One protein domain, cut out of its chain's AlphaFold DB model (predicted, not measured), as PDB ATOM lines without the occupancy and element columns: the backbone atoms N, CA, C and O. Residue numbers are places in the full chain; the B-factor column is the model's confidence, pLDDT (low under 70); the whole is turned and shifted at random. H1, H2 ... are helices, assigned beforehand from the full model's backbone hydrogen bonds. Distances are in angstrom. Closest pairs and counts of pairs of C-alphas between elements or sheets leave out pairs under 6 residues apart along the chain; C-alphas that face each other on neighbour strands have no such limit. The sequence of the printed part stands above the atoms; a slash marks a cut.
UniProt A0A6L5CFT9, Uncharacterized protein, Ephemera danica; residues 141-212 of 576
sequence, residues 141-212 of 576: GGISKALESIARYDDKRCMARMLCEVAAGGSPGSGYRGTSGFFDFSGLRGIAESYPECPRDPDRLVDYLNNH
ATOM      1  N   GLY A 141     160.203  88.859 215.958       80.06
ATOM      2  CA  GLY A 141     161.160  88.523 214.897       80.06
ATOM      3  C   GLY A 141     161.740  89.743 214.172       80.06
ATOM      4  O   GLY A 141     162.875  89.699 213.699       80.06
ATOM      5  N   GLY A 142     160.992  90.848 214.113       83.94
ATOM      6  CA  GLY A 142     161.494  92.139 213.639       83.94
ATOM      7  C   GLY A 142     162.553  92.722 214.578       83.94
ATOM      8  O   GLY A 142     163.619  93.130 214.124       83.94
ATOM      9  N   ILE A 143     162.297  92.694 215.893       84.06
ATOM     10  CA  ILE A 143     163.235  93.206 216.904       84.06
ATOM     11  C   ILE A 143     164.516  92.363 216.942       84.06
ATOM     12  O   ILE A 143     165.605  92.933 216.931       84.06
ATOM     13  N   SER A 144     164.423  91.028 216.933       87.06
ATOM     14  CA  SER A 144     165.620  90.175 216.966       87.06
ATOM     15  C   SER A 144     166.507  90.361 215.731       87.06
ATOM     16  O   SER A 144     167.713  90.530 215.885       87.06
ATOM     17  N   LYS A 145     165.927  90.441 214.523       83.75
ATOM     18  CA  LYS A 145     166.676  90.744 213.289       83.75
ATOM     19  C   LYS A 145     167.261  92.156 213.273       83.75
ATOM     20  O   LYS A 145     168.351  92.349 212.737       83.75
ATOM     21  N   ALA A 146     166.572  93.138 213.860       84.62
ATOM     22  CA  ALA A 146     167.111  94.486 213.995       84.62
ATOM     23  C   ALA A 146     168.339  94.502 214.916       84.62
ATOM     24  O   ALA A 146     169.396  94.979 214.509       84.62
ATOM     25  N   LEU A 147     168.228  93.908 216.110       85.62
ATOM     26  CA  LEU A 147     169.342  93.767 217.052       85.62
ATOM     27  C   LEU A 147     170.504  92.964 216.447       85.62
ATOM     28  O   LEU A 147     171.649  93.380 216.574       85.62
ATOM     29  N   GLU A 148     170.237  91.865 215.736       86.94
ATOM     30  CA  GLU A 148     171.283  91.075 215.074       86.94
ATOM     31  C   GLU A 148     172.014  91.883 213.990       86.94
ATOM     32  O   GLU A 148     173.242  91.879 213.933       86.94
ATOM     33  N   SER A 149     171.274  92.610 213.149       85.69
ATOM     34  CA  SER A 149     171.854  93.468 212.112       85.69
ATOM     35  C   SER A 149     172.726  94.569 212.717       85.69
ATOM     36  O   SER A 149     173.865  94.753 212.295       85.69
ATOM     37  N   ILE A 150     172.249  95.250 213.763       86.38
ATOM     38  CA  ILE A 150     173.028  96.293 214.441       86.38
ATOM     39  C   ILE A 150     174.264  95.683 215.116       86.38
ATOM     40  O   ILE A 150     175.354  96.207 214.939       86.38
ATOM     41  N   ALA A 151     174.141  94.540 215.799       88.44
ATOM     42  CA  ALA A 151     175.270  93.851 216.428       88.44
ATOM     43  C   ALA A 151     176.346  93.376 215.427       88.44
ATOM     44  O   ALA A 151     177.515  93.281 215.794       88.44
ATOM     45  N   ARG A 152     175.984  93.113 214.160       89.31
ATOM     46  CA  ARG A 152     176.939  92.823 213.068       89.31
ATOM     47  C   ARG A 152     177.710  94.061 212.579       89.31
ATOM     48  O   ARG A 152     178.775  93.889 211.993       89.31
ATOM     49  N   TYR A 153     177.194  95.271 212.811       89.25
ATOM     50  CA  TYR A 153     177.759  96.553 212.348       89.25
ATOM     51  C   TYR A 153     178.124  97.519 213.495       89.25
ATOM     52  O   TYR A 153     178.361  98.710 213.278       89.25
ATOM     53  N   ASP A 154     178.152  97.006 214.724       92.56
ATOM     54  CA  ASP A 154     178.481  97.730 215.947       92.56
ATOM     55  C   ASP A 154     179.957  97.515 216.299       92.56
ATOM     56  O   ASP A 154     180.313  96.785 217.226       92.56
ATOM     57  N   ASP A 155     180.820  98.170 215.524       93.50
ATOM     58  CA  ASP A 155     182.283  98.061 215.569       93.50
ATOM     59  C   ASP A 155     182.849  98.193 216.998       93.50
ATOM     60  O   ASP A 155     183.813  97.519 217.366       93.50
ATOM     61  N   LYS A 156     182.215  99.038 217.823       94.38
ATOM     62  CA  LYS A 156     182.616  99.351 219.205       94.38
ATOM     63  C   LYS A 156     181.923  98.500 220.272       94.38
ATOM     64  O   LYS A 156     182.281  98.597 221.445       94.38
ATOM     65  N   ARG A 157     180.973  97.642 219.881       94.44
ATOM     66  CA  ARG A 157     180.191  96.738 220.748       94.44
ATOM     67  C   ARG A 157     179.287  97.465 221.763       94.44
ATOM     68  O   ARG A 157     179.027  96.966 222.861       94.44
ATOM     69  N   CYS A 158     178.778  98.643 221.412       94.88
ATOM     70  CA  CYS A 158     177.933  99.456 222.286       94.88
ATOM     71  C   CYS A 158     176.510  98.911 222.469       94.88
ATOM     72  O   CYS A 158     175.900  99.146 223.510       94.88
ATOM     73  N   MET A 159     175.998  98.126 221.521       93.88
ATOM     74  CA  MET A 159     174.796  97.315 221.696       93.88
ATOM     75  C   MET A 159     175.023  96.213 222.731       93.88
ATOM     76  O   MET A 159     174.168  96.021 223.592       93.88
ATOM     77  N   ALA A 160     176.177  95.535 222.712       94.12
ATOM     78  CA  ALA A 160     176.508  94.548 223.740       94.12
ATOM     79  C   ALA A 160     176.568  95.205 225.132       94.12
ATOM     80  O   ALA A 160     175.996  94.672 226.084       94.12
ATOM     81  N   ARG A 161     177.144  96.415 225.231       93.00
ATOM     82  CA  ARG A 161     177.076  97.235 226.449       93.00
ATOM     83  C   ARG A 161     175.637  97.567 226.863       93.00
ATOM     84  O   ARG A 161     175.296  97.309 228.011       93.00
ATOM     85  N   MET A 162     174.787  98.086 225.969       92.38
ATOM     86  CA  MET A 162     173.390  98.410 226.312       92.38
ATOM     87  C   MET A 162     172.595  97.189 226.770       92.38
ATOM     88  O   MET A 162     171.878  97.271 227.760       92.38
ATOM     89  N   LEU A 163     172.720  96.056 226.073       93.19
ATOM     90  CA  LEU A 163     172.030  94.820 226.444       93.19
ATOM     91  C   LEU A 163     172.489  94.322 227.821       93.19
ATOM     92  O   LEU A 163     171.667  93.831 228.589       93.19
ATOM     93  N   CYS A 164     173.768  94.500 228.166       93.94
ATOM     94  CA  CYS A 164     174.299  94.140 229.478       93.94
ATOM     95  C   CYS A 164     173.863  95.125 230.586       93.94
ATOM     96  O   CYS A 164     173.477  94.684 231.666       93.94
ATOM     97  N   GLU A 165     173.830  96.437 230.312       92.38
ATOM     98  CA  GLU A 165     173.276  97.454 231.227       92.38
ATOM     99  C   GLU A 165     171.780  97.200 231.505       92.38
ATOM    100  O   GLU A 165     171.376  97.153 232.668       92.38
ATOM    101  N   VAL A 166     170.979  96.935 230.464       92.31
ATOM    102  CA  VAL A 166     169.538  96.625 230.573       92.31
ATOM    103  C   VAL A 166     169.286  95.292 231.284       92.31
ATOM    104  O   VAL A 166     168.416  95.225 232.150       92.31
ATOM    105  N   ALA A 167     170.046  94.236 230.975       91.75
ATOM    106  CA  ALA A 167     169.905  92.935 231.640       91.75
ATOM    107  C   ALA A 167     170.263  92.990 233.138       91.75
ATOM    108  O   ALA A 167     169.709  92.233 233.932       91.75
ATOM    109  N   ALA A 168     171.140  93.915 233.535       91.25
ATOM    110  CA  ALA A 168     171.448  94.220 234.930       91.25
ATOM    111  C   ALA A 168     170.446  95.196 235.594       91.25
ATOM    112  O   ALA A 168     170.662  95.620 236.728       91.25
ATOM    113  N   GLY A 169     169.356  95.568 234.909       90.62
ATOM    114  CA  GLY A 169     168.319  96.472 235.418       90.62
ATOM    115  C   GLY A 169     168.685  97.962 235.388       90.62
ATOM    116  O   GLY A 169     167.943  98.781 235.928       90.62
ATOM    117  N   GLY A 170     169.808  98.332 234.768       88.62
ATOM    118  CA  GLY A 170     170.210  99.720 234.566       88.62
ATOM    119  C   GLY A 170     169.535 100.345 233.343       88.62
ATOM    120  O   GLY A 170     169.332  99.694 232.318       88.62
ATOM    121  N   SER A 171     169.216 101.638 233.414       86.69
ATOM    122  CA  SER A 171     168.828 102.396 232.219       86.69
ATOM    123  C   SER A 171     170.052 102.558 231.299       86.69
ATOM    124  O   SER A 171     171.097 103.002 231.781       86.69
ATOM    125  N   PRO A 172     169.964 102.217 230.000       84.19
ATOM    126  CA  PRO A 172     171.122 102.209 229.110       84.19
ATOM    127  C   PRO A 172     171.680 103.622 228.932       84.19
ATOM    128  O   PRO A 172     170.930 104.586 228.779       84.19
ATOM    129  N   GLY A 173     173.004 103.760 228.989       77.75
ATOM    130  CA  GLY A 173     173.655 105.070 228.950       77.75
ATOM    131  C   GLY A 173     173.458 105.918 230.215       77.75
ATOM    132  O   GLY A 173     173.981 107.031 230.268       77.75
ATOM    133  N   SER A 174     172.797 105.405 231.264       78.00
ATOM    134  CA  SER A 174     172.874 105.981 232.611       78.00
ATOM    135  C   SER A 174     174.275 105.741 233.171       78.00
ATOM    136  O   SER A 174     174.548 104.775 233.885       78.00
ATOM    137  N   GLY A 175     175.208 106.606 232.771       65.56
ATOM    138  CA  GLY A 175     176.584 106.561 233.235       65.56
ATOM    139  C   GLY A 175     176.656 106.612 234.763       65.56
ATOM    140  O   GLY A 175     175.809 107.206 235.422       65.56
ATOM    141  N   TYR A 176     177.727 106.037 235.310       63.72
ATOM    142  CA  TYR A 176     177.968 105.640 236.709       63.72
ATOM    143  C   TYR A 176     178.006 106.786 237.751       63.72
ATOM    144  O   TYR A 176     178.572 106.650 238.837       63.72
ATOM    145  N   ARG A 177     177.408 107.939 237.441       55.06
ATOM    146  CA  ARG A 177     177.182 109.094 238.311       55.06
ATOM    147  C   ARG A 177     176.066 108.838 239.332       55.06
ATOM    148  O   ARG A 177     175.030 109.491 239.332       55.06
ATOM    149  N   GLY A 178     176.364 107.977 240.299       48.56
ATOM    150  CA  GLY A 178     175.969 108.243 241.684       48.56
ATOM    151  C   GLY A 178     174.505 108.031 242.073       48.56
ATOM    152  O   GLY A 178     174.109 108.530 243.124       48.56
ATOM    153  N   THR A 179     173.711 107.262 241.325       47.88
ATOM    154  CA  THR A 179     172.468 106.687 241.867       47.88
ATOM    155  C   THR A 179     172.816 105.628 242.917       47.88
ATOM    156  O   THR A 179     172.881 104.438 242.616       47.88
ATOM    157  N   SER A 180     173.054 106.052 244.162       51.81
ATOM    158  CA  SER A 180     173.388 105.203 245.320       51.81
ATOM    159  C   SER A 180     172.181 104.397 245.843       51.81
ATOM    160  O   SER A 180     171.928 104.325 247.045       51.81
ATOM    161  N   GLY A 181     171.382 103.853 244.924       50.50
ATOM    162  CA  GLY A 181     170.055 103.286 245.149       50.50
ATOM    163  C   GLY A 181     170.064 101.795 245.469       50.50
ATOM    164  O   GLY A 181     169.510 101.013 244.705       50.50
ATOM    165  N   PHE A 182     170.645 101.425 246.613       55.25
ATOM    166  CA  PHE A 182     170.457 100.147 247.332       55.25
ATOM    167  C   PHE A 182     170.899  98.827 246.652       55.25
ATOM    168  O   PHE A 182     171.222  97.877 247.361       55.25
ATOM    169  N   PHE A 183     170.980  98.751 245.323       52.91
ATOM    170  CA  PHE A 183     171.493  97.592 244.588       52.91
ATOM    171  C   PHE A 183     172.936  97.842 244.141       52.91
ATOM    172  O   PHE A 183     173.188  98.422 243.085       52.91
ATOM    173  N   ASP A 184     173.892  97.418 244.969       54.25
ATOM    174  CA  ASP A 184     175.330  97.611 244.737       54.25
ATOM    175  C   ASP A 184     175.878  96.614 243.697       54.25
ATOM    176  O   ASP A 184     176.633  95.685 243.993       54.25
ATOM    177  N   PHE A 185     175.445  96.781 242.443       61.50
ATOM    178  CA  PHE A 185     175.905  96.001 241.298       61.50
ATOM    179  C   PHE A 185     177.342  96.380 240.904       61.50
ATOM    180  O   PHE A 185     177.603  96.912 239.826       61.50
ATOM    181  N   SER A 186     178.306  96.034 241.759       68.38
ATOM    182  CA  SER A 186     179.745  96.184 241.501       68.38
ATOM    183  C   SER A 186     180.184  95.572 240.156       68.38
ATOM    184  O   SER A 186     181.086  96.097 239.506       68.38
ATOM    185  N   GLY A 187     179.495  94.523 239.681       73.94
ATOM    186  CA  GLY A 187     179.716  93.920 238.361       73.94
ATOM    187  C   GLY A 187     179.462  94.858 237.171       73.94
ATOM    188  O   GLY A 187     180.109  94.702 236.138       73.94
ATOM    189  N   LEU A 188     178.607  95.884 237.314       76.00
ATOM    190  CA  LEU A 188     178.370  96.861 236.249       76.00
ATOM    191  C   LEU A 188     179.656  97.623 235.878       76.00
ATOM    192  O   LEU A 188     179.802  97.991 234.716       76.00
ATOM    193  N   ARG A 189     180.604  97.861 236.804       82.19
ATOM    194  CA  ARG A 189     181.870  98.553 236.464       82.19
ATOM    195  C   ARG A 189     182.650  97.828 235.367       82.19
ATOM    196  O   ARG A 189     183.119  98.481 234.440       82.19
ATOM    197  N   GLY A 190     182.696  96.496 235.425       90.06
ATOM    198  CA  GLY A 190     183.370  95.674 234.420       90.06
ATOM    199  C   GLY A 190     182.792  95.841 233.010       90.06
ATOM    200  O   GLY A 190     183.528  95.720 232.039       90.06
ATOM    201  N   ILE A 191     181.508  96.198 232.882       87.81
ATOM    202  CA  ILE A 191     180.858  96.502 231.594       87.81
ATOM    203  C   ILE A 191     181.351  97.853 231.039       87.81
ATOM    204  O   ILE A 191     181.619  97.990 229.848       87.81
ATOM    205  N   ALA A 192     181.530  98.868 231.890       87.94
ATOM    206  CA  ALA A 192     182.049 100.177 231.470       87.94
ATOM    207  C   ALA A 192     183.556 100.183 231.151       87.94
ATOM    208  O   ALA A 192     184.055 101.138 230.541       87.94
ATOM    209  N   GLU A 193     184.268  99.152 231.608       92.00
ATOM    210  CA  GLU A 193     185.699  98.931 231.401       92.00
ATOM    211  C   GLU A 193     185.968  98.000 230.203       92.00
ATOM    212  O   GLU A 193     186.937  98.224 229.483       92.00
ATOM    213  N   SER A 194     185.085  97.033 229.912       94.69
ATOM    214  CA  SER A 194     185.188  96.152 228.733       94.69
ATOM    215  C   SER A 194     184.728  96.787 227.413       94.69
ATOM    216  O   SER A 194     185.093  96.294 226.345       94.69
ATOM    217  N   TYR A 195     183.996  97.907 227.464       95.44
ATOM    218  CA  TYR A 195     183.552  98.674 226.289       95.44
ATOM    219  C   TYR A 195     184.004 100.155 226.347       95.44
ATOM    220  O   TYR A 195     183.164 101.061 226.402       95.44
ATOM    221  N   PRO A 196     185.325 100.438 226.360       94.69
ATOM    222  CA  PRO A 196     185.864 101.773 226.644       94.69
ATOM    223  C   PRO A 196     185.629 102.799 225.526       94.69
ATOM    224  O   PRO A 196     185.563 103.995 225.808       94.69
ATOM    225  N   GLU A 197     185.484 102.360 224.272       95.44
ATOM    226  CA  GLU A 197     185.229 103.249 223.125       95.44
ATOM    227  C   GLU A 197     183.771 103.719 223.017       95.44
ATOM    228  O   GLU A 197     183.465 104.652 222.267       95.44
ATOM    229  N   CYS A 198     182.862 103.071 223.746       96.00
ATOM    230  CA  CYS A 198     181.442 103.368 223.677       96.00
ATOM    231  C   CYS A 198     181.086 104.637 224.449       96.00
ATOM    232  O   CYS A 198     181.473 104.769 225.617       96.00
ATOM    233  N   PRO A 199     180.279 105.546 223.867       95.19
ATOM    234  CA  PRO A 199     179.800 106.722 224.577       95.19
ATOM    235  C   PRO A 199     179.162 106.355 225.925       95.19
ATOM    236  O   PRO A 199     178.293 105.490 226.020       95.19
ATOM    237  N   ARG A 200     179.625 106.999 227.000       93.12
ATOM    238  CA  ARG A 200     179.072 106.864 228.368       93.12
ATOM    239  C   ARG A 200     177.882 107.794 228.631       93.12
ATOM    240  O   ARG A 200     177.321 107.782 229.717       93.12
ATOM    241  N   ASP A 201     177.582 108.613 227.637       93.44
ATOM    242  CA  ASP A 201     176.561 109.646 227.552       93.44
ATOM    243  C   ASP A 201     175.429 109.058 226.682       93.44
ATOM    244  O   ASP A 201     175.741 108.521 225.610       93.44
ATOM    245  N   PRO A 202     174.163 109.056 227.148       88.50
ATOM    246  CA  PRO A 202     173.074 108.339 226.489       88.50
ATOM    247  C   PRO A 202     172.702 108.976 225.148       88.50
ATOM    248  O   PRO A 202     172.430 108.253 224.191       88.50
ATOM    249  N   ASP A 203     172.774 110.303 225.040       91.56
ATOM    250  CA  ASP A 203     172.441 111.029 223.816       91.56
ATOM    251  C   ASP A 203     173.481 110.710 222.736       91.56
ATOM    252  O   ASP A 203     173.140 110.328 221.619       91.56
ATOM    253  N   ARG A 204     174.770 110.711 223.106       92.88
ATOM    254  CA  ARG A 204     175.859 110.287 222.207       92.88
ATOM    255  C   ARG A 204     175.811 108.806 221.833       92.88
ATOM    256  O   ARG A 204     176.345 108.423 220.793       92.88
ATOM    257  N   LEU A 205     175.246 107.962 222.694       90.62
ATOM    258  CA  LEU A 205     175.060 106.537 222.433       90.62
ATOM    259  C   LEU A 205     173.926 106.318 221.422       90.62
ATOM    260  O   LEU A 205     174.090 105.529 220.495       90.62
ATOM    261  N   VAL A 206     172.835 107.080 221.537       88.81
ATOM    262  CA  VAL A 206     171.766 107.153 220.531       88.81
ATOM    263  C   VAL A 206     172.294 107.731 219.211       88.81
ATOM    264  O   VAL A 206     172.076 107.124 218.166       88.81
ATOM    265  N   ASP A 207     173.069 108.820 219.230       91.50
ATOM    266  CA  ASP A 207     173.715 109.376 218.030       91.50
ATOM    267  C   ASP A 207     174.639 108.359 217.345       91.50
ATOM    268  O   ASP A 207     174.602 108.224 216.122       91.50
ATOM    269  N   TYR A 208     175.447 107.615 218.107       91.50
ATOM    270  CA  TYR A 208     176.269 106.530 217.565       91.50
ATOM    271  C   TYR A 208     175.389 105.453 216.917       91.50
ATOM    272  O   TYR A 208     175.565 105.158 215.737       91.50
ATOM    273  N   LEU A 209     174.392 104.928 217.639       88.75
ATOM    274  CA  LEU A 209     173.489 103.888 217.134       88.75
ATOM    275  C   LEU A 209     172.658 104.342 215.926       88.75
ATOM    276  O   LEU A 209     172.246 103.498 215.136       88.75
ATOM    277  N   ASN A 210     172.429 105.643 215.751       88.00
ATOM    278  CA  ASN A 210     171.701 106.206 214.614       88.00
ATOM    279  C   ASN A 210     172.586 106.472 213.389       88.00
ATOM    280  O   ASN A 210     172.080 106.418 212.269       88.00
ATOM    281  N   ASN A 211     173.881 106.749 213.577       87.50
ATOM    282  CA  ASN A 211     174.777 107.182 212.498       87.50
ATOM    283  C   ASN A 211     175.838 106.141 212.082       87.50
ATOM    284  O   ASN A 211     176.373 106.253 210.979       87.50
ATOM    285  N   HIS A 212     176.154 105.126 212.898       83.12
ATOM    286  CA  HIS A 212     177.153 104.109 212.533       83.12
ATOM    287  C   HIS A 212     176.605 103.077 211.536       83.12
ATOM    288  O   HIS A 212     175.543 102.499 211.762       83.12
TER     289      HIS A 212
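Overview. This is residues 141 to 212 of the 576 residues of an uncharacterized protein of Ephemera danica (UniProt A0A6L5CFT9). Two short helices side by side, H2 and H3, make a hairpin whose long loop sticks out at residues 177 to 182. H1 meets H2 at a slant, its residues 141 to 146 sticking out, and H4 lies near H2. The 72 printed residues hold four named helices, H1 to H4, and no named strand: all helix, compact, radius of gyration of the C-alphas 12.6 A, spans 35 by 24 by 19 A.

Along the chain. H1, residues 141 to 152, starts at C-alpha 141 (161.160, 88.523, 214.897) and is 16.5 A long. H2 is residues 158 to 167, 13.9 A; H3 187 to 194, 11.3 A; H4 202 to 211, 14.1 A, ending at C-alpha 211 (174.777, 107.182, 212.498).

Arrangement. H2 and H3 touch at C-alphas 161 and 191, the closest, 6.4 A, at a shallow tilt of 2 degrees, opposite ways. H1 touches H2 with residues 147 to 151 alone; the closest C-alphas, 151 and 159, are 6.3 A apart. H4 is close to H2 but not clearly touching: C-alphas 158 and 205, the closest, are 7.6 A apart. Every O i to N i+4 pair is within hydrogen-bond range in H1, H2 and H4; in H3, 3 of 4.

Size, cuts and confidence. The printed part has no cut. The link H2 to H3 is long, 19 residues; residues 175 to 186 are under pLDDT 70.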